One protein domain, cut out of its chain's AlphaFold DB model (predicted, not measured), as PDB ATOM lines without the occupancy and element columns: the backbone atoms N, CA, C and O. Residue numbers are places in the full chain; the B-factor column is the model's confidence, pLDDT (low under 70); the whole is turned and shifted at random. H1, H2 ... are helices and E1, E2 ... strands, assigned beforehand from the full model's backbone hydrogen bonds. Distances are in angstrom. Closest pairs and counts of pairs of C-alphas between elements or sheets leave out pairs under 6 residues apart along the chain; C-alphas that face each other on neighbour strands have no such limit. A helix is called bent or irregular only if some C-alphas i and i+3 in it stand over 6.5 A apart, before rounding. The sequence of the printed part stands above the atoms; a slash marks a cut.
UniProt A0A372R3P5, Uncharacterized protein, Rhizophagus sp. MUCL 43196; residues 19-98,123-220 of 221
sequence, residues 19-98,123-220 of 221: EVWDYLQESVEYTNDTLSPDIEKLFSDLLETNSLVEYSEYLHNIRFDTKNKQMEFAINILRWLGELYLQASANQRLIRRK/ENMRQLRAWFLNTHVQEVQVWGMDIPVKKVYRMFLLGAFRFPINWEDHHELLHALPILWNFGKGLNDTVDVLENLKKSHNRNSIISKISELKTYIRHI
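AT A GLANCE: This is residues 19 to 98 and 123 to 220 of the 221 residues of an uncharacterized protein of Rhizophagus sp. MUCL 43196 (UniProt A0A372R3P5). What shape is this? A twisted sheet of three strands, E1, E2 and E3, lies along part of one long helix, H5, and a small bundle of H2, H3 and H4 packs near the beginning of H5. Residues 87 to 98, of which 87 to 97 belong to H4, and residues 198 to 220, of which 198 to 218 belong to H5, stick out. What is it built of? The printed part has 178 residues, with five named helices and three named strands in the order H1 H2 H3 H4 E1 E2 E3 H5; the class is mixed, and the antiparallel sheet has the order E1 E2 E3. How compact is it? It is loose and elongated, with a radius of gyration of the C-alphas of 23.1 A and spans of 82 by 42 by 37 A.

HOW THE PARTS SIT: How do the first helices stand? H1, residues 19 to 26, touches no helix and only grazes the sheet, with its residues 20 to 24. The hub is H4, residues 69 to 97: its residues 70 to 74 alone touch H2, residues 37 to 47, at a shallow tilt of 17 degrees, the closest C-alphas being those of Ile 39 and Met 71, 6.2 A apart. H3, residues 52 to 61, and H4 form a helical hairpin that touches with residues 75 to 86 of H4 alone; the C-alphas of Ser 56 and Gly 82 are closest, at 6.3 A. How are the strands paired? E1, residues 129 to 136, E2, residues 139 to 149, and E3, residues 152 to 162, form a meander, each strand the antiparallel neighbour of the one before. N 130 and O 145 are 2.8 A apart across E1 and E2, and N 142 and O 159 are 2.9 A apart across E2 and E3, both within hydrogen-bond range. Where is the last helix? H5, residues 167 to 218, is on the sheet at a height of 9.4 A and runs along the strands, at 18 degrees to E2 on the local plane; its closest C-alphas to E3 are those of Ala 176 and Phe 161, 5.4 A apart. Its residues 167 to 181 alone touch H4 at a steep tilt of 58 degrees, closest at the C-alphas of Ala 74 and Leu 177, 7.3 A. Are the helix backbones complete? In H1, H2, H3 and H4 every O i to N i+4 pair is within hydrogen-bond range; in H5 41 of 48 are.

IN THESE COORDINATES: Where do the elements begin and end? H1 begins at C-alpha 19 (321.520, 327.432, 436.332), and H5 ends at C-alpha 218 (312.220, 343.804, 474.869). Which are long? H5 measures 74.1 A, H4 42.2 A, E3 30.5 A and E2 30.4 A from first to last C-alpha. Is H5 even? It is irregular, with C-alphas 168 and 171 8.1 A apart, and has a kink of 50 degrees near residue 175.

THE WHOLE: How far does it reach? The C-alphas of Arg 97 and Ile 220, the two farthest apart, are 83.9 A apart. Is anything missing? Residues 99 to 122 are not printed, and C-alphas 98 and 123 are 59.0 A apart across the cut; of the links that are printed whole, none is long. Where is confidence low? The mean pLDDT of the printed part is 71.8, and 59 residues are under 70, among them 84 to 98 and 200 to 220.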
ATOM      1  N   GLU A  19     320.584 326.782 435.402       79.19
ATOM      2  CA  GLU A  19     321.520 327.432 436.332       79.19
ATOM      3  C   GLU A  19     322.679 326.502 436.741       79.19
ATOM      4  O   GLU A  19     323.830 326.919 436.840       79.19
ATOM      5  N   VAL A  20     322.380 325.217 436.958       74.62
ATOM      6  CA  VAL A  20     323.393 324.206 437.288       74.62
ATOM      7  C   VAL A  20     324.246 323.904 436.058       74.62
ATOM      8  O   VAL A  20     325.452 323.719 436.185       74.62
ATOM      9  N   TRP A  21     323.638 323.880 434.871       77.12
ATOM     10  CA  TRP A  21     324.340 323.686 433.607       77.12
ATOM     11  C   TRP A  21     325.330 324.814 433.299       77.12
ATOM     12  O   TRP A  21     326.484 324.528 432.990       77.12
ATOM     13  N   ASP A  22     324.913 326.070 433.442       77.75
ATOM     14  CA  ASP A  22     325.760 327.243 433.203       77.75
ATOM     15  C   ASP A  22     326.953 327.251 434.181       77.75
ATOM     16  O   ASP A  22     328.104 327.362 433.756       77.75
ATOM     17  N   TYR A  23     326.709 326.963 435.468       74.75
ATOM     18  CA  TYR A  23     327.773 326.770 436.462       74.75
ATOM     19  C   TYR A  23     328.760 325.662 436.068       74.75
ATOM     20  O   TYR A  23     329.972 325.828 436.207       74.75
ATOM     21  N   LEU A  24     328.269 324.518 435.580       72.19
ATOM     22  CA  LEU A  24     329.127 323.416 435.144       72.19
ATOM     23  C   LEU A  24     330.022 323.805 433.955       72.19
ATOM     24  O   LEU A  24     331.117 323.260 433.858       72.19
ATOM     25  N   GLN A  25     329.596 324.731 433.087       71.00
ATOM     26  CA  GLN A  25     330.377 325.203 431.935       71.00
ATOM     27  C   GLN A  25     331.448 326.228 432.327       71.00
ATOM     28  O   GLN A  25     332.613 326.038 431.987       71.00
ATOM     29  N   GLU A  26     331.089 327.268 433.090       66.44
ATOM     30  CA  GLU A  26     332.022 328.325 433.540       66.44
ATOM     31  C   GLU A  26     333.219 327.767 434.317       66.44
ATOM     32  O   GLU A  26     334.320 328.304 434.329       66.44
ATOM     33  N   SER A  27     333.003 326.643 434.978       57.66
ATOM     34  CA  SER A  27     333.936 326.065 435.924       57.66
ATOM     35  C   SER A  27     334.853 324.982 435.340       57.66
ATOM     36  O   SER A  27     335.653 324.385 436.069       57.66
ATOM     37  N   VAL A  28     334.751 324.733 434.029       59.84
ATOM     38  CA  VAL A  28     335.744 323.982 433.240       59.84
ATOM     39  C   VAL A  28     337.001 324.826 432.998       59.84
ATOM     40  O   VAL A  28     338.086 324.269 432.834       59.84
ATOM     41  N   GLU A  29     336.895 326.154 433.041       55.50
ATOM     42  CA  GLU A  29     338.029 327.070 432.907       55.50
ATOM     43  C   GLU A  29     338.809 327.170 434.229       55.50
ATOM     44  O   GLU A  29     338.804 328.188 434.916       55.50
ATOM     45  N   TYR A  30     339.495 326.094 434.629       60.53
ATOM     46  CA  TYR A  30     340.536 326.224 435.646       60.53
ATOM     47  C   TYR A  30     341.770 326.821 434.976       60.53
ATOM     48  O   TYR A  30     342.389 326.190 434.118       60.53
ATOM     49  N   THR A  31     342.112 328.057 435.332       58.12
ATOM     50  CA  THR A  31     343.326 328.698 434.827       58.12
ATOM     51  C   THR A  31     344.530 327.939 435.359       58.12
ATOM     52  O   THR A  31     344.893 328.070 436.529       58.12
ATOM     53  N   ASN A  32     345.131 327.132 434.492       63.94
ATOM     54  CA  ASN A  32     346.448 326.579 434.728       63.94
ATOM     55  C   ASN A  32     347.453 327.713 434.569       63.94
ATOM     56  O   ASN A  32     347.705 328.170 433.453       63.94
ATOM     57  N   ASP A  33     348.018 328.163 435.685       68.06
ATOM     58  CA  ASP A  33     349.120 329.110 435.617       68.06
ATOM     59  C   ASP A  33     350.308 328.402 434.965       68.06
ATOM     60  O   ASP A  33     350.710 327.306 435.383       68.06
ATOM     61  N   THR A  34     350.868 329.034 433.940       74.44
ATOM     62  CA  THR A  34     352.153 328.630 433.380       74.44
ATOM     63  C   THR A  34     353.263 328.919 434.387       74.44
ATOM     64  O   THR A  34     353.150 329.796 435.253       74.44
ATOM     65  N   LEU A  35     354.360 328.172 434.287       78.19
ATOM     66  CA  LEU A  35     355.556 328.494 435.056       78.19
ATOM     67  C   LEU A  35     356.067 329.874 434.631       78.19
ATOM     68  O   LEU A  35     355.951 330.263 433.469       78.19
ATOM     69  N   SER A  36     356.592 330.642 435.584       83.88
ATOM     70  CA  SER A  36     357.273 331.888 435.240       83.88
ATOM     71  C   SER A  36     358.572 331.595 434.479       83.88
ATOM     72  O   SER A  36     359.197 330.558 434.725       83.88
ATOM     73  N   PRO A  37     359.032 332.518 433.613       84.50
ATOM     74  CA  PRO A  37     360.286 332.350 432.874       84.50
ATOM     75  C   PRO A  37     361.497 332.075 433.777       84.50
ATOM     76  O   PRO A  37     362.401 331.330 433.407       84.50
ATOM     77  N   ASP A  38     361.506 332.635 434.989       84.62
ATOM     78  CA  ASP A  38     362.566 332.396 435.972       84.62
ATOM     79  C   ASP A  38     362.614 330.930 436.417       84.62
ATOM     80  O   ASP A  38     363.692 330.374 436.617       84.62
ATOM     81  N   ILE A  39     361.449 330.295 436.560       84.25
ATOM     82  CA  ILE A  39     361.353 328.881 436.919       84.25
ATOM     83  C   ILE A  39     361.764 328.017 435.733       84.25
ATOM     84  O   ILE A  39     362.552 327.097 435.913       84.25
ATOM     85  N   GLU A  40     361.305 328.328 434.520       82.94
ATOM     86  CA  GLU A  40     361.746 327.619 433.309       82.94
ATOM     87  C   GLU A  40     363.274 327.651 433.157       82.94
ATOM     88  O   GLU A  40     363.896 326.637 432.829       82.94
ATOM     89  N   LYS A  41     363.892 328.794 433.476       86.00
ATOM     90  CA  LYS A  41     365.346 328.934 433.507       86.00
ATOM     91  C   LYS A  41     365.991 328.090 434.607       86.00
ATOM     92  O   LYS A  41     366.905 327.336 434.302       86.00
ATOM     93  N   LEU A  42     365.505 328.172 435.851       87.44
ATOM     94  CA  LEU A  42     365.971 327.328 436.965       87.44
ATOM     95  C   LEU A  42     365.998 325.852 436.557       87.44
ATOM     96  O   LEU A  42     366.964 325.137 436.797       87.44
ATOM     97  N   PHE A  43     364.929 325.398 435.921       80.81
ATOM     98  CA  PHE A  43     364.831 324.031 435.455       80.81
ATOM     99  C   PHE A  43     365.809 323.685 434.347       80.81
ATOM    100  O   PHE A  43     366.399 322.612 434.392       80.81
ATOM    101  N   SER A  44     365.977 324.579 433.377       83.25
ATOM    102  CA  SER A  44     366.952 324.392 432.305       83.25
ATOM    103  C   SER A  44     368.355 324.219 432.888       83.25
ATOM    104  O   SER A  44     369.027 323.249 432.557       83.25
ATOM    105  N   ASP A  45     368.737 325.069 433.845       86.62
ATOM    106  CA  ASP A  45     370.024 324.979 434.540       86.62
ATOM    107  C   ASP A  45     370.158 323.666 435.343       86.62
ATOM    108  O   ASP A  45     371.221 323.052 435.377       86.62
ATOM    109  N   LEU A  46     369.078 323.191 435.981       83.19
ATOM    110  CA  LEU A  46     369.088 321.921 436.719       83.19
ATOM    111  C   LEU A  46     369.225 320.699 435.803       83.19
ATOM    112  O   LEU A  46     369.867 319.728 436.202       83.19
ATOM    113  N   LEU A  47     368.655 320.737 434.596       81.69
ATOM    114  CA  LEU A  47     368.808 319.667 433.602       81.69
ATOM    115  C   LEU A  47     370.244 319.532 433.083       81.69
ATOM    116  O   LEU A  47     370.618 318.468 432.595       81.69
ATOM    117  N   GLU A  48     371.048 320.591 433.176       83.38
ATOM    118  CA  GLU A  48     372.461 320.553 432.792       83.38
ATOM    119  C   GLU A  48     373.342 319.857 433.844       83.38
ATOM    120  O   GLU A  48     374.498 319.529 433.566       83.38
ATOM    121  N   THR A  49     372.808 319.590 435.044       82.75
ATOM    122  CA  THR A  49     373.557 318.908 436.105       82.75
ATOM    123  C   THR A  49     373.716 317.417 435.805       82.75
ATOM    124  O   THR A  49     372.771 316.706 435.468       82.75
ATOM    125  N   ASN A  50     374.936 316.903 435.962       80.12
ATOM    126  CA  ASN A  50     375.276 315.528 435.584       80.12
ATOM    127  C   ASN A  50     375.206 314.550 436.763       80.12
ATOM    128  O   ASN A  50     375.415 313.345 436.605       80.12
ATOM    129  N   SER A  51     374.942 315.047 437.973       81.31
ATOM    130  CA  SER A  51     374.842 314.218 439.169       81.31
ATOM    131  C   SER A  51     373.886 314.799 440.205       81.31
ATOM    132  O   SER A  51     373.741 316.010 440.338       81.31
ATOM    133  N   LEU A  52     373.318 313.918 441.029       77.38
ATOM    134  CA  LEU A  52     372.463 314.301 442.156       77.38
ATOM    135  C   LEU A  52     373.181 315.208 443.179       77.38
ATOM    136  O   LEU A  52     372.536 315.983 443.880       77.38
ATOM    137  N   VAL A  53     374.513 315.107 443.280       82.12
ATOM    138  CA  VAL A  53     375.323 315.970 444.158       82.12
ATOM    139  C   VAL A  53     375.352 317.392 443.608       82.12
ATOM    140  O   VAL A  53     375.011 318.321 444.330       82.12
ATOM    141  N   GLU A  54     375.672 317.542 442.323       83.69
ATOM    142  CA  GLU A  54     375.690 318.830 441.621       83.69
ATOM    143  C   GLU A  54     374.307 319.500 441.636       83.69
ATOM    144  O   GLU A  54     374.189 320.683 441.949       83.69
ATOM    145  N   TYR A  55     373.247 318.718 441.420       84.56
ATOM    146  CA  TYR A  55     371.856 319.160 441.537       84.56
ATOM    147  C   TYR A  55     371.524 319.710 442.930       84.56
ATOM    148  O   TYR A  55     370.949 320.791 443.069       84.56
ATOM    149  N   SER A  56     371.906 318.979 443.983       81.50
ATOM    150  CA  SER A  56     371.666 319.391 445.369       81.50
ATOM    151  C   SER A  56     372.458 320.650 445.736       81.50
ATOM    152  O   SER A  56     371.915 321.577 446.338       81.50
ATOM    153  N   GLU A  57     373.729 320.723 445.330       85.62
ATOM    154  CA  GLU A  57     374.580 321.896 445.546       85.62
ATOM    155  C   GLU A  57     374.029 323.133 444.830       85.62
ATOM    156  O   GLU A  57     373.962 324.210 445.429       85.62
ATOM    157  N   TYR A  58     373.568 322.981 443.587       86.94
ATOM    158  CA  TYR A  58     372.927 324.055 442.837       86.94
ATOM    159  C   TYR A  58     371.672 324.565 443.565       86.94
ATOM    160  O   TYR A  58     371.559 325.761 443.849       86.94
ATOM    161  N   LEU A  59     370.763 323.666 443.969       85.94
ATOM    162  CA  LEU A  59     369.548 324.027 444.717       85.94
ATOM    163  C   LEU A  59     369.830 324.652 446.086       85.94
ATOM    164  O   LEU A  59     369.012 325.421 446.602       85.94
ATOM    165  N   HIS A  60     370.942 324.302 446.725       84.25
ATOM    166  CA  HIS A  60     371.331 324.892 448.000       84.25
ATOM    167  C   HIS A  60     371.878 326.315 447.818       84.25
ATOM    168  O   HIS A  60     371.610 327.193 448.640       84.25
ATOM    169  N   ASN A  61     372.617 326.550 446.733       86.75
ATOM    170  CA  ASN A  61     373.333 327.801 446.492       86.75
ATOM    171  C   ASN A  61     372.535 328.838 445.691       86.75
ATOM    172  O   ASN A  61     372.950 330.000 445.620       86.75
ATOM    173  N   ILE A  62     371.400 328.449 445.105       86.62
ATOM    174  CA  ILE A  62     370.560 329.361 444.335       86.62
ATOM    175  C   ILE A  62     370.071 330.540 445.183       86.62
ATOM    176  O   ILE A  62     369.599 330.392 446.312       86.62
ATOM    177  N   ARG A  63     370.171 331.742 444.610       86.25
ATOM    178  CA  ARG A  63     369.624 332.971 445.186       86.25
ATOM    179  C   ARG A  63     368.411 333.392 444.380       86.25
ATOM    180  O   ARG A  63     368.499 333.537 443.166       86.25
ATOM    181  N   PHE A  64     367.306 333.634 445.066       83.31
ATOM    182  CA  PHE A  64     366.064 334.093 444.464       83.31
ATOM    183  C   PHE A  64     365.383 335.115 445.375       83.31
ATOM    184  O   PHE A  64     365.678 335.189 446.571       83.31
ATOM    185  N   ASP A  65     364.487 335.920 444.804       83.12
ATOM    186  CA  ASP A  65     363.637 336.809 445.593       83.12
ATOM    187  C   ASP A  65     362.636 335.970 446.392       83.12
ATOM    188  O   ASP A  65     361.771 335.304 445.821       83.12
ATOM    189  N   THR A  66     362.724 336.028 447.719       78.25
ATOM    190  CA  THR A  66     361.831 335.300 448.631       78.25
ATOM    191  C   THR A  66     360.381 335.775 448.560       78.25
ATOM    192  O   THR A  66     359.493 335.112 449.082       78.25
ATOM    193  N   LYS A  67     360.099 336.900 447.893       83.88
ATOM    194  CA  LYS A  67     358.725 337.323 447.588       83.88
ATOM    195  C   LYS A  67     358.117 336.562 446.408       83.88
ATOM    196  O   LYS A  67     356.893 336.570 446.258       83.88
ATOM    197  N   ASN A  68     358.930 335.905 445.578       84.75
ATOM    198  CA  ASN A  68     358.448 335.074 444.482       84.75
ATOM    199  C   ASN A  68     357.977 333.713 445.024       84.75
ATOM    200  O   ASN A  68     358.731 332.740 445.071       84.75
ATOM    201  N   LYS A  69     356.697 333.645 445.406       82.25
ATOM    202  CA  LYS A  69     356.067 332.435 445.963       82.25
ATOM    203  C   LYS A  69     356.122 331.226 445.025       82.25
ATOM    204  O   LYS A  69     356.158 330.093 445.496       82.25
ATOM    205  N   GLN A  70     356.115 331.453 443.709       81.06
ATOM    206  CA  GLN A  70     356.190 330.376 442.722       81.06
ATOM    207  C   GLN A  70     357.589 329.745 442.715       81.06
ATOM    208  O   GLN A  70     357.718 328.523 442.720       81.06
ATOM    209  N   MET A  71     358.630 330.580 442.780       84.12
ATOM    210  CA  MET A  71     360.024 330.142 442.883       84.12
ATOM    211  C   MET A  71     360.305 329.445 444.220       84.12
ATOM    212  O   MET A  71     360.925 328.384 444.245       84.12
ATOM    213  N   GLU A  72     359.799 329.997 445.327       84.12
ATOM    214  CA  GLU A  72     359.914 329.381 446.654       84.12
ATOM    215  C   GLU A  72     359.292 327.978 446.676       84.12
ATOM    216  O   GLU A  72     359.921 327.018 447.123       84.12
ATOM    217  N   PHE A  73     358.078 327.838 446.134       82.69
ATOM    218  CA  PHE A  73     357.422 326.542 446.008       82.69
ATOM    219  C   PHE A  73     358.235 325.568 445.149       82.69
ATOM    220  O   PHE A  73     358.469 324.437 445.574       82.69
ATOM    221  N   ALA A  74     358.688 326.004 443.968       81.56
ATOM    222  CA  ALA A  74     359.469 325.168 443.062       81.56
ATOM    223  C   ALA A  74     360.731 324.631 443.751       81.56
ATOM    224  O   ALA A  74     360.958 323.424 443.760       81.56
ATOM    225  N   ILE A  75     361.503 325.497 444.410       84.25
ATOM    226  CA  ILE A  75     362.731 325.108 445.116       84.25
ATOM    227  C   ILE A  75     362.434 324.138 446.260       84.25
ATOM    228  O   ILE A  75     363.165 323.163 446.429       84.25
ATOM    229  N   ASN A  76     361.359 324.356 447.021       82.12
ATOM    230  CA  ASN A  76     360.977 323.454 448.108       82.12
ATOM    231  C   ASN A  76     360.628 322.049 447.595       82.12
ATOM    232  O   ASN A  76     361.113 321.061 448.148       82.12
ATOM    233  N   ILE A  77     359.848 321.949 446.513       79.25
ATOM    234  CA  ILE A  77     359.527 320.662 445.879       79.25
ATOM    235  C   ILE A  77     360.793 319.988 445.337       79.25
ATOM    236  O   ILE A  77     361.019 318.803 445.586       79.25
ATOM    237  N   LEU A  78     361.646 320.738 444.637       80.25
ATOM    238  CA  LEU A  78     362.870 320.213 444.028       80.25
ATOM    239  C   LEU A  78     363.886 319.736 445.072       80.25
ATOM    240  O   LEU A  78     364.541 318.714 444.857       80.25
ATOM    241  N   ARG A  79     363.984 320.423 446.217       80.06
ATOM    242  CA  ARG A  79     364.798 319.990 447.362       80.06
ATOM    243  C   ARG A  79     364.254 318.716 447.987       80.06
ATOM    244  O   ARG A  79     365.014 317.771 448.166       80.06
ATOM    245  N   TRP A  80     362.949 318.668 448.254       75.00
ATOM    246  CA  TRP A  80     362.305 317.479 448.812       75.00
ATOM    247  C   TRP A  80     362.533 316.240 447.934       75.00
ATOM    248  O   TRP A  80     362.857 315.168 448.441       75.00
ATOM    249  N   LEU A  81     362.458 316.393 446.610       69.94
ATOM    250  CA  LEU A  81     362.781 315.328 445.657       69.94
ATOM    251  C   LEU A  81     364.256 314.920 445.695       69.94
ATOM    252  O   LEU A  81     364.557 313.727 445.737       69.94
ATOM    253  N   GLY A  82     365.174 315.891 445.710       68.81
ATOM    254  CA  GLY A  82     366.608 315.626 445.845       68.81
ATOM    255  C   GLY A  82     366.929 314.821 447.109       68.81
ATOM    256  O   GLY A  82     367.674 313.841 447.057       68.81
ATOM    257  N   GLU A  83     366.304 315.172 448.234       70.81
ATOM    258  CA  GLU A  83     366.414 314.436 449.497       70.81
ATOM    259  C   GLU A  83     365.848 313.014 449.391       70.81
ATOM    260  O   GLU A  83     366.488 312.065 449.848       70.81
ATOM    261  N   LEU A  84     364.694 312.845 448.740       69.25
ATOM    262  CA  LEU A  84     364.077 311.542 448.472       69.25
ATOM    263  C   LEU A  84     365.018 310.618 447.687       69.25
ATOM    264  O   LEU A  84     365.198 309.455 448.059       69.25
ATOM    265  N   TYR A  85     365.680 311.139 446.650       66.50
ATOM    266  CA  TYR A  85     366.669 310.387 445.873       66.50
ATOM    267  C   TYR A  85     367.904 310.014 446.687       66.50
ATOM    268  O   TYR A  85     368.379 308.874 446.618       66.50
ATOM    269  N   LEU A  86     368.421 310.947 447.490       59.84
ATOM    270  CA  LEU A  86     369.570 310.696 448.357       59.84
ATOM    271  C   LEU A  86     369.250 309.624 449.407       59.84
ATOM    272  O   LEU A  86     370.060 308.720 449.630       59.84
ATOM    273  N   GLN A  87     368.056 309.672 450.001       59.59
ATOM    274  CA  GLN A  87     367.583 308.667 450.953       59.59
ATOM    275  C   GLN A  87     367.382 307.301 450.289       59.59
ATOM    276  O   GLN A  87     367.837 306.292 450.829       59.59
ATOM    277  N   ALA A  88     366.771 307.241 449.103       57.00
ATOM    278  CA  ALA A  88     366.599 305.994 448.359       57.00
ATOM    279  C   ALA A  88     367.951 305.351 447.996       57.00
ATOM    280  O   ALA A  88     368.143 304.149 448.193       57.00
ATOM    281  N   SER A  89     368.926 306.153 447.559       55.41
ATOM    282  CA  SER A  89     370.296 305.707 447.271       55.41
ATOM    283  C   SER A  89     371.021 305.203 448.527       55.41
ATOM    284  O   SER A  89     371.653 304.141 448.511       55.41
ATOM    285  N   ALA A  90     370.891 305.913 449.652       52.81
ATOM    286  CA  ALA A  90     371.447 305.489 450.937       52.81
ATOM    287  C   ALA A  90     370.822 304.169 451.422       52.81
ATOM    288  O   ALA A  90     371.544 303.256 451.834       52.81
ATOM    289  N   ASN A  91     369.503 304.025 451.287       51.34
ATOM    290  CA  ASN A  91     368.770 302.814 451.649       51.34
ATOM    291  C   ASN A  91     369.162 301.624 450.764       51.34
ATOM    292  O   ASN A  91     369.398 300.535 451.281       51.34
ATOM    293  N   GLN A  92     369.361 301.820 449.458       51.41
ATOM    294  CA  GLN A  92     369.895 300.775 448.575       51.41
ATOM    295  C   GLN A  92     371.321 300.347 448.964       51.41
ATOM    296  O   GLN A  92     371.639 299.156 448.932       51.41
ATOM    297  N   ARG A  93     372.186 301.285 449.380       50.38
ATOM    298  CA  ARG A  93     373.537 300.971 449.892       50.38
ATOM    299  C   ARG A  93     373.489 300.187 451.208       50.38
ATOM    300  O   ARG A  93     374.334 299.319 451.425       50.38
ATOM    301  N   LEU A  94     372.504 300.459 452.063       47.25
ATOM    302  CA  LEU A  94     372.240 299.725 453.306       47.25
ATOM    303  C   LEU A  94     371.688 298.314 453.047       47.25
ATOM    304  O   LEU A  94     372.162 297.362 453.664       47.25
ATOM    305  N   ILE A  95     370.765 298.158 452.092       48.94
ATOM    306  CA  ILE A  95     370.192 296.863 451.689       48.94
ATOM    307  C   ILE A  95     371.264 295.963 451.052       48.94
ATOM    308  O   ILE A  95     371.355 294.786 451.389       48.94
ATOM    309  N   ARG A  96     372.167 296.514 450.226       49.19
ATOM    310  CA  ARG A  96     373.322 295.764 449.680       49.19
ATOM    311  C   ARG A  96     374.300 295.276 450.756       49.19
ATOM    312  O   ARG A  96     375.020 294.312 450.523       49.19
ATOM    313  N   ARG A  97     374.338 295.922 451.928       50.72
ATOM    314  CA  ARG A  97     375.176 295.515 453.072       50.72
ATOM    315  C   ARG A  97     374.486 294.528 454.016       50.72
ATOM    316  O   ARG A  97     375.168 293.915 454.830       50.72
ATOM    317  N   LYS A  98     373.167 294.354 453.919       47.75
ATOM    318  CA  LYS A  98     372.389 293.440 454.763       47.75
ATOM    319  C   LYS A  98     371.675 292.405 453.899       47.75
ATOM    320  O   LYS A  98     370.487 292.517 453.622       47.75
ATOM    321  N   GLU A 123     325.381 328.407 447.941       50.16
ATOM    322  CA  GLU A 123     326.229 329.406 447.279       50.16
ATOM    323  C   GLU A 123     327.657 329.450 447.855       50.16
ATOM    324  O   GLU A 123     328.626 329.547 447.109       50.16
ATOM    325  N   ASN A 124     327.796 329.253 449.170       48.53
ATOM    326  CA  ASN A 124     329.087 329.158 449.857       48.53
ATOM    327  C   ASN A 124     329.785 327.808 449.599       48.53
ATOM    328  O   ASN A 124     331.010 327.744 449.541       48.53
ATOM    329  N   MET A 125     329.013 326.732 449.415       52.72
ATOM    330  CA  MET A 125     329.532 325.390 449.101       52.72
ATOM    331  C   MET A 125     330.083 325.282 447.673       52.72
ATOM    332  O   MET A 125     331.017 324.517 447.453       52.72
ATOM    333  N   ARG A 126     329.573 326.084 446.720       57.69
ATOM    334  CA  ARG A 126     330.081 326.137 445.330       57.69
ATOM    335  C   ARG A 126     331.539 326.599 445.228       57.69
ATOM    336  O   ARG A 126     332.162 326.364 444.198       57.69
ATOM    337  N   GLN A 127     332.065 327.260 446.261       63.69
ATOM    338  CA  GLN A 127     333.441 327.766 446.300       63.69
ATOM    339  C   GLN A 127     334.421 326.787 446.958       63.69
ATOM    340  O   GLN A 127     335.631 326.969 446.841       63.69
ATOM    341  N   LEU A 128     333.925 325.761 447.659       70.62
ATOM    342  CA  LEU A 128     334.771 324.816 448.373       70.62
ATOM    343  C   LEU A 128     335.110 323.623 447.474       70.62
ATOM    344  O   LEU A 128     334.225 322.962 446.922       70.62
ATOM    345  N   ARG A 129     336.407 323.334 447.352       76.75
ATOM    346  CA  ARG A 129     336.928 322.282 446.483       76.75
ATOM    347  C   ARG A 129     337.727 321.258 447.276       76.75
ATOM    348  O   ARG A 129     338.550 321.602 448.115       76.75
ATOM    349  N   ALA A 130     337.485 319.990 446.988       79.38
ATOM    350  CA  ALA A 130     338.310 318.888 447.442       79.38
ATOM    351  C   ALA A 130     339.366 318.568 446.382       79.38
ATOM    352  O   ALA A 130     339.077 318.558 445.186       79.38
ATOM    353  N   TRP A 131     340.577 318.264 446.828       78.81
ATOM    354  CA  TRP A 131     341.692 317.900 445.965       78.81
ATOM    355  C   TRP A 131     342.241 316.547 446.391       78.81
ATOM    356  O   TRP A 131     342.360 316.279 447.587       78.81
ATOM    357  N   PHE A 132     342.560 315.682 445.434       78.81
ATOM    358  CA  PHE A 132     343.067 314.348 445.739       78.81
ATOM    359  C   PHE A 132     344.019 313.836 444.663       78.81
ATOM    360  O   PHE A 132     343.958 314.217 443.492       78.81
ATOM    361  N   LEU A 133     344.909 312.949 445.102       77.56
ATOM    362  CA  LEU A 133     345.832 312.213 444.254       77.56
ATOM    363  C   LEU A 133     345.251 310.823 444.020       77.56
ATOM    364  O   LEU A 133     344.914 310.121 444.973       77.56
ATOM    365  N   ASN A 134     345.139 310.427 442.760       77.94
ATOM    366  CA  ASN A 134     344.795 309.070 442.375       77.94
ATOM    367  C   ASN A 134     346.037 308.401 441.782       77.94
ATOM    368  O   ASN A 134     346.591 308.897 440.803       77.94
ATOM    369  N   THR A 135     346.485 307.304 442.385       78.31
ATOM    370  CA  THR A 135     347.700 306.599 441.974       78.31
ATOM    371  C   THR A 135     347.357 305.281 441.286       78.31
ATOM    372  O   THR A 135     346.718 304.393 441.850       78.31
ATOM    373  N   HIS A 136     347.811 305.137 440.043       74.56
ATOM    374  CA  HIS A 136     347.701 303.912 439.262       74.56
ATOM    375  C   HIS A 136     349.098 303.412 438.911       74.56
ATOM    376  O   HIS A 136     349.713 303.854 437.943       74.56
ATOM    377  N   VAL A 137     349.595 302.450 439.695       78.69
ATOM    378  CA  VAL A 137     350.943 301.878 439.553       78.69
ATOM    379  C   VAL A 137     352.020 302.956 439.730       78.69
ATOM    380  O   VAL A 137     352.419 303.225 440.857       78.69
ATOM    381  N   GLN A 138     352.462 303.569 438.632       76.69
ATOM    382  CA  GLN A 138     353.466 304.632 438.591       76.69
ATOM    383  C   GLN A 138     352.890 305.961 438.099       76.69
ATOM    384  O   GLN A 138     353.607 306.946 438.066       76.69
ATOM    385  N   GLU A 139     351.628 306.020 437.676       81.56
ATOM    386  CA  GLU A 139     350.993 307.272 437.272       81.56
ATOM    387  C   GLU A 139     350.270 307.895 438.468       81.56
ATOM    388  O   GLU A 139     349.452 307.251 439.129       81.56
ATOM    389  N   VAL A 140     350.565 309.159 438.737       80.81
ATOM    390  CA  VAL A 140     349.863 310.009 439.691       80.81
ATOM    391  C   VAL A 140     348.980 310.954 438.897       80.81
ATOM    392  O   VAL A 140     349.467 311.764 438.112       80.81
ATOM    393  N   GLN A 141     347.679 310.877 439.130       85.50
ATOM    394  CA  GLN A 141     346.704 311.811 438.592       85.50
ATOM    395  C   GLN A 141     346.249 312.757 439.694       85.50
ATOM    396  O   GLN A 141     345.865 312.324 440.782       85.50
ATOM    397  N   VAL A 142     346.256 314.050 439.401       81.94
ATOM    398  CA  VAL A 142     345.818 315.084 440.332       81.94
ATOM    399  C   VAL A 142     344.432 315.551 439.938       81.94
ATOM    400  O   VAL A 142     344.226 316.041 438.829       81.94
ATOM    401  N   TRP A 143     343.483 315.416 440.854       83.31
ATOM    402  CA  TRP A 143     342.083 315.720 440.606       83.31
ATOM    403  C   TRP A 143     341.571 316.793 441.560       83.31
ATOM    404  O   TRP A 143     341.909 316.813 442.746       83.31
ATOM    405  N   GLY A 144     340.711 317.657 441.029       81.69
ATOM    406  CA  GLY A 144     339.880 318.570 441.801       81.69
ATOM    407  C   GLY A 144     338.412 318.166 441.705       81.69
ATOM    408  O   GLY A 144     337.949 317.706 440.658       81.69
ATOM    409  N   MET A 145     337.671 318.336 442.797       80.62
ATOM    410  CA  MET A 145     336.235 318.097 442.854       80.62
ATOM    411  C   MET A 145     335.531 319.195 443.638       80.62
ATOM    412  O   MET A 145     335.859 319.443 444.796       80.62
ATOM    413  N   ASP A 146     334.521 319.810 443.037       75.88
ATOM    414  CA  ASP A 146     333.664 320.747 443.759       75.88
ATOM    415  C   ASP A 146     332.730 319.976 444.699       75.88
ATOM    416  O   ASP A 146     332.175 318.931 444.337       75.88
ATOM    417  N   ILE A 147     332.568 320.482 445.923       69.31
ATOM    418  CA  ILE A 147     331.700 319.847 446.914       69.31
ATOM    419  C   ILE A 147     330.239 319.956 446.447       69.31
ATOM    420  O   ILE A 147     329.815 321.010 445.967       69.31
ATOM    421  N   PRO A 148     329.453 318.867 446.545       62.28
ATOM    422  CA  PRO A 148     328.170 318.772 445.869       62.28
ATOM    423  C   PRO A 148     327.178 319.841 446.310       62.28
ATOM    424  O   PRO A 148     326.888 320.014 447.495       62.28
ATOM    425  N   VAL A 149     326.525 320.433 445.315       57.00
ATOM    426  CA  VAL A 149     325.265 321.151 445.485       57.00
ATOM    427  C   VAL A 149     324.180 320.329 444.800       57.00
ATOM    428  O   VAL A 149     324.286 319.995 443.623       57.00
ATOM    429  N   LYS A 150     323.137 319.945 445.548       62.88
ATOM    430  CA  LYS A 150     321.995 319.160 445.037       62.88
ATOM    431  C   LYS A 150     322.386 317.837 444.337       62.88
ATOM    432  O   LYS A 150     321.786 317.465 443.336       62.88
ATOM    433  N   LYS A 151     323.351 317.087 444.894       65.44
ATOM    434  CA  LYS A 151     323.804 315.761 444.399       65.44
ATOM    435  C   LYS A 151     324.492 315.772 443.022       65.44
ATOM    436  O   LYS A 151     324.694 314.705 442.443       65.44
ATOM    437  N   VAL A 152     324.863 316.944 442.510       62.59
ATOM    438  CA  VAL A 152     325.702 317.084 441.316       62.59
ATOM    439  C   VAL A 152     327.137 317.335 441.765       62.59
ATOM    440  O   VAL A 152     327.385 318.220 442.582       62.59
ATOM    441  N   TYR A 153     328.063 316.536 441.240       70.56
ATOM    442  CA  TYR A 153     329.496 316.632 441.504       70.56
ATOM    443  C   TYR A 153     330.188 317.052 440.214       70.56
ATOM    444  O   TYR A 153     329.901 316.485 439.157       70.56
ATOM    445  N   ARG A 154     331.121 318.001 440.300       71.25
ATOM    446  CA  ARG A 154     332.037 318.297 439.197       71.25
ATOM    447  C   ARG A 154     333.425 317.831 439.587       71.25
ATOM    448  O   ARG A 154     333.938 318.261 440.612       71.25
ATOM    449  N   MET A 155     334.010 316.972 438.765       77.31
ATOM    450  CA  MET A 155     335.390 316.516 438.896       77.31
ATOM    451  C   MET A 155     336.163 316.932 437.651       77.31
ATOM    452  O   MET A 155     335.627 316.860 436.544       77.31
ATOM    453  N   PHE A 156     337.413 317.338 437.821       75.50
ATOM    454  CA  PHE A 156     338.303 317.683 436.719       75.50
ATOM    455  C   PHE A 156     339.717 317.179 436.996       75.50
ATOM    456  O   PHE A 156     340.176 317.158 438.142       75.50
ATOM    457  N   LEU A 157     340.389 316.748 435.932       81.62
ATOM    458  CA  LEU A 157     341.782 316.330 435.976       81.62
ATOM    459  C   LEU A 157     342.651 317.572 435.816       81.62
ATOM    460  O   LEU A 157     342.555 318.261 434.802       81.62
ATOM    461  N   LEU A 158     343.499 317.842 436.803       81.62
ATOM    462  CA  LEU A 158     344.489 318.910 436.728       81.62
ATOM    463  C   LEU A 158     345.689 318.488 435.874       81.62
ATOM    464  O   LEU A 158     346.234 319.279 435.111       81.62
ATOM    465  N   GLY A 159     346.079 317.221 435.988       84.69
ATOM    466  CA  GLY A 159     347.121 316.621 435.173       84.69
ATOM    467  C   GLY A 159     347.541 315.261 435.705       84.69
ATOM    468  O   GLY A 159     347.117 314.837 436.783       84.69
ATOM    469  N   ALA A 160     348.383 314.585 434.934       87.12
ATOM    470  CA  ALA A 160     348.985 313.319 435.308       87.12
ATOM    471  C   ALA A 160     350.501 313.388 435.118       87.12
ATOM    472  O   ALA A 160     350.981 314.023 434.179       87.12
ATOM    473  N   PHE A 161     351.243 312.746 436.011       83.94
ATOM    474  CA  PHE A 161     352.694 312.607 435.920       83.94
ATOM    475  C   PHE A 161     353.127 311.273 436.523       83.94
ATOM    476  O   PHE A 161     352.366 310.629 437.246       83.94
ATOM    477  N   ARG A 162     354.345 310.827 436.222       81.44
ATOM    478  CA  ARG A 162     354.868 309.572 436.762       81.44
ATOM    479  C   ARG A 162     355.534 309.779 438.113       81.44
ATOM    480  O   ARG A 162     356.155 310.805 438.353       81.44
ATOM    481  N   PHE A 163     355.415 308.798 438.996       76.25
ATOM    482  CA  PHE A 163     356.103 308.755 440.274       76.25
ATOM    483  C   PHE A 163     356.299 307.295 440.740       76.25
ATOM    484  O   PHE A 163     355.370 306.495 440.616       76.25
ATOM    485  N   PRO A 164     357.456 306.926 441.324       69.88
ATOM    486  CA  PRO A 164     358.654 307.751 441.486       69.88
ATOM    487  C   PRO A 164     359.316 308.035 440.131       69.88
ATOM    488  O   PRO A 164     359.357 307.165 439.266       69.88
ATOM    489  N   ILE A 165     359.810 309.259 439.949       72.06
ATOM    490  CA  ILE A 165     360.644 309.630 438.795       72.06
ATOM    491  C   ILE A 165     362.049 309.099 439.095       72.06
ATOM    492  O   ILE A 165     362.453 309.139 440.247       72.06
ATOM    493  N   ASN A 166     362.781 308.531 438.139       74.31
ATOM    494  CA  ASN A 166     364.179 308.150 438.388       74.31
ATOM    495  C   ASN A 166     365.103 309.347 438.150       74.31
ATOM    496  O   ASN A 166     364.728 310.293 437.463       74.31
ATOM    497  N   TRP A 167     366.333 309.302 438.669       73.00
ATOM    498  CA  TRP A 167     367.308 310.359 438.383       73.00
ATOM    499  C   TRP A 167     367.581 310.476 436.878       73.00
ATOM    500  O   TRP A 167     367.677 311.576 436.354       73.00
ATOM    501  N   GLU A 168     367.641 309.360 436.154       78.75
ATOM    502  CA  GLU A 168     367.816 309.342 434.697       78.75
ATOM    503  C   GLU A 168     366.657 310.038 433.957       78.75
ATOM    504  O   GLU A 168     366.860 310.640 432.905       78.75
ATOM    505  N   ASP A 169     365.468 310.037 434.562       77.62
ATOM    506  CA  ASP A 169     364.234 310.600 434.016       77.62
ATOM    507  C   ASP A 169     363.849 311.927 434.692       77.62
ATOM    508  O   ASP A 169     362.705 312.366 434.606       77.62
ATOM    509  N   HIS A 170     364.786 312.606 435.367       75.19
ATOM    510  CA  HIS A 170     364.499 313.820 436.143       75.19
ATOM    511  C   HIS A 170     363.886 314.963 435.309       75.19
ATOM    512  O   HIS A 170     363.238 315.840 435.869       75.19
ATOM    513  N   HIS A 171     364.002 314.933 433.979       78.75
ATOM    514  CA  HIS A 171     363.288 315.838 433.076       78.75
ATOM    515  C   HIS A 171     361.758 315.702 433.143       78.75
ATOM    516  O   HIS A 171     361.053 316.686 432.923       78.75
ATOM    517  N   GLU A 172     361.222 314.537 433.529       78.81
ATOM    518  CA  GLU A 172     359.783 314.351 433.758       78.81
ATOM    519  C   GLU A 172     359.259 315.253 434.899       78.81
ATOM    520  O   GLU A 172     358.065 315.565 434.950       78.81
ATOM    521  N   LEU A 173     360.142 315.769 435.769       74.12
ATOM    522  CA  LEU A 173     359.783 316.763 436.788       74.12
ATOM    523  C   LEU A 173     359.267 318.070 436.190       74.12
ATOM    524  O   LEU A 173     358.419 318.713 436.808       74.12
ATOM    525  N   LEU A 174     359.715 318.436 434.986       75.62
ATOM    526  CA  LEU A 174     359.192 319.601 434.270       75.62
ATOM    527  C   LEU A 174     357.708 319.472 433.978       75.62
ATOM    528  O   LEU A 174     356.977 320.456 434.021       75.62
ATOM    529  N   HIS A 175     357.259 318.255 433.690       79.75
ATOM    530  CA  HIS A 175     355.856 317.985 433.432       79.75
ATOM    531  C   HIS A 175     355.055 317.926 434.736       79.75
ATOM    532  O   HIS A 175     353.918 318.393 434.778       79.75
ATOM    533  N   ALA A 176     355.654 317.416 435.816       81.19
ATOM    534  CA  ALA A 176     355.005 317.323 437.119       81.19
ATOM    535  C   ALA A 176     354.860 318.682 437.827       81.19
ATOM    536  O   ALA A 176     353.845 318.925 438.483       81.19
ATOM    537  N   LEU A 177     355.844 319.582 437.716       80.94
ATOM    538  CA  LEU A 177     355.865 320.797 438.531       80.94
ATOM    539  C   LEU A 177     354.683 321.751 438.273       80.94
ATOM    540  O   LEU A 177     354.075 322.175 439.256       80.94
ATOM    541  N   PRO A 178     354.292 322.077 437.027       81.62
ATOM    542  CA  PRO A 178     353.114 322.910 436.786       81.62
ATOM    543  C   PRO A 178     351.850 322.314 437.420       81.62
ATOM    544  O   PRO A 178     351.030 323.041 437.977       81.62
ATOM    545  N   ILE A 179     351.710 320.985 437.387       83.62
ATOM    546  CA  ILE A 179     350.574 320.272 437.982       83.62
ATOM    547  C   ILE A 179     350.615 320.413 439.510       83.62
ATOM    548  O   ILE A 179     349.615 320.780 440.127       83.62
ATOM    549  N   LEU A 180     351.778 320.185 440.127       81.56
ATOM    550  CA  LEU A 180     351.975 320.311 441.574       81.56
ATOM    551  C   LEU A 180     351.806 321.753 442.070       81.56
ATOM    552  O   LEU A 180     351.229 321.965 443.134       81.56
ATOM    553  N   TRP A 181     352.257 322.743 441.298       82.50
ATOM    554  CA  TRP A 181     352.044 324.159 441.594       82.50
ATOM    555  C   TRP A 181     350.555 324.494 441.625       82.50
ATOM    556  O   TRP A 181     350.057 325.037 442.611       82.50
ATOM    557  N   ASN A 182     349.827 324.118 440.573       82.31
ATOM    558  CA  ASN A 182     348.396 324.380 440.485       82.31
ATOM    559  C   ASN A 182     347.598 323.623 441.567       82.31
ATOM    560  O   ASN A 182     346.595 324.145 442.058       82.31
ATOM    561  N   PHE A 183     348.065 322.443 441.987       81.62
ATOM    562  CA  PHE A 183     347.524 321.705 443.131       81.62
ATOM    563  C   PHE A 183     347.762 322.446 444.451       81.62
ATOM    564  O   PHE A 183     346.826 322.643 445.223       81.62
ATOM    565  N   GLY A 184     348.991 322.914 444.690       76.94
ATOM    566  CA  GLY A 184     349.336 323.705 445.873       76.94
ATOM    567  C   GLY A 184     348.539 325.007 445.961       76.94
ATOM    568  O   GLY A 184     348.012 325.338 447.023       76.94
ATOM    569  N   LYS A 185     348.375 325.712 444.835       81.31
ATOM    570  CA  LYS A 185     347.505 326.893 444.729       81.31
ATOM    571  C   LYS A 185     346.058 326.547 445.082       81.31
ATOM    572  O   LYS A 185     345.481 327.178 445.959       81.31
ATOM    573  N   GLY A 186     345.520 325.483 444.487       76.38
ATOM    574  CA  GLY A 186     344.161 325.023 444.752       76.38
ATOM    575  C   GLY A 186     343.900 324.664 446.219       76.38
ATOM    576  O   GLY A 186     342.821 324.955 446.747       76.38
ATOM    577  N   LEU A 187     344.880 324.065 446.903       76.44
ATOM    578  CA  LEU A 187     344.815 323.806 448.343       76.44
ATOM    579  C   LEU A 187     344.798 325.108 449.156       76.44
ATOM    580  O   LEU A 187     343.980 325.229 450.065       76.44
ATOM    581  N   ASN A 188     345.644 326.084 448.817       76.44
ATOM    582  CA  ASN A 188     345.663 327.384 449.495       76.44
ATOM    583  C   ASN A 188     344.337 328.136 449.323       76.44
ATOM    584  O   ASN A 188     343.769 328.590 450.312       76.44
ATOM    585  N   ASP A 189     343.791 328.173 448.105       76.75
ATOM    586  CA  ASP A 189     342.490 328.794 447.831       76.75
ATOM    587  C   ASP A 189     341.378 328.132 448.666       76.75
ATOM    588  O   ASP A 189     340.508 328.797 449.229       76.75
ATOM    589  N   THR A 190     341.436 326.803 448.809       73.50
ATOM    590  CA  THR A 190     340.497 326.034 449.643       73.50
ATOM    591  C   THR A 190     340.617 326.419 451.118       73.50
ATOM    592  O   THR A 190     339.603 326.596 451.795       73.50
ATOM    593  N   VAL A 191     341.843 326.576 451.627       74.00
ATOM    594  CA  VAL A 191     342.096 327.030 453.003       74.00
ATOM    595  C   VAL A 191     341.544 328.438 453.219       74.00
ATOM    596  O   VAL A 191     340.847 328.659 454.210       74.00
ATOM    597  N   ASP A 192     341.765 329.360 452.283       74.50
ATOM    598  CA  ASP A 192     341.252 330.731 452.362       74.50
ATOM    599  C   ASP A 192     339.715 330.764 452.406       74.50
ATOM    600  O   ASP A 192     339.117 331.468 453.231       74.50
ATOM    601  N   VAL A 193     339.050 329.953 451.574       72.88
ATOM    602  CA  VAL A 193     337.589 329.784 451.611       72.88
ATOM    603  C   VAL A 193     337.143 329.246 452.974       72.88
ATOM    604  O   VAL A 193     336.239 329.817 453.590       72.88
ATOM    605  N   LEU A 194     337.794 328.204 453.500       70.75
ATOM    606  CA  LEU A 194     337.473 327.637 454.815       70.75
ATOM    607  C   LEU A 194     337.656 328.652 455.950       70.75
ATOM    608  O   LEU A 194     336.812 328.743 456.849       70.75
ATOM    609  N   GLU A 195     338.718 329.456 455.914       75.62
ATOM    610  CA  GLU A 195     338.927 330.527 456.884       75.62
ATOM    611  C   GLU A 195     337.824 331.585 456.825       75.62
ATOM    612  O   GLU A 195     337.341 332.044 457.866       75.62
ATOM    613  N   ASN A 196     337.419 331.981 455.620       75.00
ATOM    614  CA  ASN A 196     336.355 332.958 455.417       75.00
ATOM    615  C   ASN A 196     335.007 332.428 455.915       75.00
ATOM    616  O   ASN A 196     334.278 333.153 456.602       75.00
ATOM    617  N   LEU A 197     334.710 331.148 455.673       68.81
ATOM    618  CA  LEU A 197     333.524 330.481 456.211       68.81
ATOM    619  C   LEU A 197     333.542 330.448 457.742       68.81
ATOM    620  O   LEU A 197     332.550 330.810 458.379       68.81
ATOM    621  N   LYS A 198     334.686 330.117 458.352       71.44
ATOM    622  CA  LYS A 198     334.862 330.151 459.812       71.44
ATOM    623  C   LYS A 198     334.644 331.557 460.385       71.44
ATOM    624  O   LYS A 198     333.935 331.722 461.380       71.44
ATOM    625  N   LYS A 199     335.217 332.588 459.752       72.69
ATOM    626  CA  LYS A 199     335.036 334.003 460.138       72.69
ATOM    627  C   LYS A 199     333.563 334.422 460.025       72.69
ATOM    628  O   LYS A 199     333.053 335.083 460.929       72.69
ATOM    629  N   SER A 200     332.878 334.015 458.957       65.38
ATOM    630  CA  SER A 200     331.453 334.286 458.729       65.38
ATOM    631  C   SER A 200     330.563 333.623 459.782       65.38
ATOM    632  O   SER A 200     329.734 334.292 460.400       65.38
ATOM    633  N   HIS A 201     330.798 332.344 460.089       64.69
ATOM    634  CA  HIS A 201     330.064 331.627 461.133       64.69
ATOM    635  C   HIS A 201     330.208 332.302 462.506       64.69
ATOM    636  O   HIS A 201     329.220 332.498 463.214       64.69
ATOM    637  N   ASN A 202     331.419 332.740 462.861       59.91
ATOM    638  CA  ASN A 202     331.652 333.470 464.109       59.91
ATOM    639  C   ASN A 202     330.915 334.817 464.151       59.91
ATOM    640  O   ASN A 202     330.370 335.186 465.189       59.91
ATOM    641  N   ARG A 203     330.851 335.554 463.037       58.66
ATOM    642  CA  ARG A 203     330.083 336.808 462.966       58.66
ATOM    643  C   ARG A 203     328.583 336.559 463.086       58.66
ATOM    644  O   ARG A 203     327.918 337.255 463.848       58.66
ATOM    645  N   ASN A 204     328.064 335.544 462.400       57.06
ATOM    646  CA  ASN A 204     326.647 335.192 462.442       57.06
ATOM    647  C   ASN A 204     326.223 334.684 463.823       57.06
ATOM    648  O   ASN A 204     325.158 335.063 464.301       57.06
ATOM    649  N   SER A 205     327.066 333.911 464.516       56.09
ATOM    650  CA  SER A 205     326.772 333.471 465.885       56.09
ATOM    651  C   SER A 205     326.770 334.634 466.884       56.09
ATOM    652  O   SER A 205     325.916 334.681 467.770       56.09
ATOM    653  N   ILE A 206     327.661 335.619 466.717       51.19
ATOM    654  CA  ILE A 206     327.665 336.854 467.516       51.19
ATOM    655  C   ILE A 206     326.408 337.692 467.234       51.19
ATOM    656  O   ILE A 206     325.758 338.152 468.172       51.19
ATOM    657  N   ILE A 207     326.030 337.865 465.964       46.53
ATOM    658  CA  ILE A 207     324.827 338.615 465.570       46.53
ATOM    659  C   ILE A 207     323.555 337.923 466.081       46.53
ATOM    660  O   ILE A 207     322.691 338.605 466.632       46.53
ATOM    661  N   SER A 208     323.467 336.588 465.982       43.84
ATOM    662  CA  SER A 208     322.360 335.790 466.536       43.84
ATOM    663  C   SER A 208     322.222 336.028 468.036       43.84
ATOM    664  O   SER A 208     321.166 336.466 468.490       43.84
ATOM    665  N   LYS A 209     323.319 335.892 468.795       48.72
ATOM    666  CA  LYS A 209     323.325 336.139 470.244       48.72
ATOM    667  C   LYS A 209     322.922 337.570 470.599       48.72
ATOM    668  O   LYS A 209     322.161 337.768 471.538       48.72
ATOM    669  N   ILE A 210     323.375 338.576 469.846       50.34
ATOM    670  CA  ILE A 210     322.973 339.980 470.053       50.34
ATOM    671  C   ILE A 210     321.478 340.181 469.756       50.34
ATOM    672  O   ILE A 210     320.812 340.954 470.448       50.34
ATOM    673  N   SER A 211     320.936 339.504 468.742       47.16
ATOM    674  CA  SER A 211     319.513 339.576 468.390       47.16
ATOM    675  C   SER A 211     318.614 338.897 469.432       47.16
ATOM    676  O   SER A 211     317.584 339.460 469.812       47.16
ATOM    677  N   GLU A 212     319.046 337.762 469.985       52.44
ATOM    678  CA  GLU A 212     318.392 337.072 471.102       52.44
ATOM    679  C   GLU A 212     318.393 337.950 472.357       52.44
ATOM    680  O   GLU A 212     317.349 338.145 472.978       52.44
ATOM    681  N   LEU A 213     319.524 338.592 472.669       41.59
ATOM    682  CA  LEU A 213     319.650 339.512 473.804       41.59
ATOM    683  C   LEU A 213     318.739 340.741 473.661       41.59
ATOM    684  O   LEU A 213     318.083 341.146 474.618       41.59
ATOM    685  N   LYS A 214     318.639 341.318 472.456       45.06
ATOM    686  CA  LYS A 214     317.702 342.421 472.163       45.06
ATOM    687  C   LYS A 214     316.241 341.995 472.301       45.06
ATOM    688  O   LYS A 214     315.415 342.794 472.743       45.06
ATOM    689  N   THR A 215     315.923 340.759 471.928       49.97
ATOM    690  CA  THR A 215     314.576 340.195 472.067       49.97
ATOM    691  C   THR A 215     314.244 339.962 473.538       49.97
ATOM    692  O   THR A 215     313.177 340.369 473.987       49.97
ATOM    693  N   TYR A 216     315.187 339.428 474.315       36.22
ATOM    694  CA  TYR A 216     315.056 339.234 475.758       36.22
ATOM    695  C   TYR A 216     314.863 340.563 476.508       36.22
ATOM    696  O   TYR A 216     313.939 340.695 477.304       36.22
ATOM    697  N   ILE A 217     315.642 341.601 476.176       45.62
ATOM    698  CA  ILE A 217     315.495 342.949 476.761       45.62
ATOM    699  C   ILE A 217     314.132 343.583 476.425       45.62
ATOM    700  O   ILE A 217     313.575 344.306 477.247       45.62
ATOM    701  N   ARG A 218     313.563 343.315 475.240       45.84
ATOM    702  CA  ARG A 218     312.220 343.804 474.869       45.84
ATOM    703  C   ARG A 218     311.086 343.172 475.677       45.84
ATOM    704  O   ARG A 218     310.053 343.812 475.792       45.84
ATOM    705  N   HIS A 219     311.273 341.972 476.221       47.38
ATOM    706  CA  HIS A 219     310.264 341.275 477.030       47.38
ATOM    707  C   HIS A 219     310.346 341.615 478.531       47.38
ATOM    708  O   HIS A 219     309.576 341.078 479.318       47.38
ATOM    709  N   ILE A 220     311.284 342.483 478.933       47.47
ATOM    710  CA  ILE A 220     311.488 342.927 480.327       47.47
ATOM    711  C   ILE A 220     310.910 344.344 480.566       47.47
ATOM    712  O   ILE A 220     311.008 344.883 481.666       47.47
TER     713      ILE A 220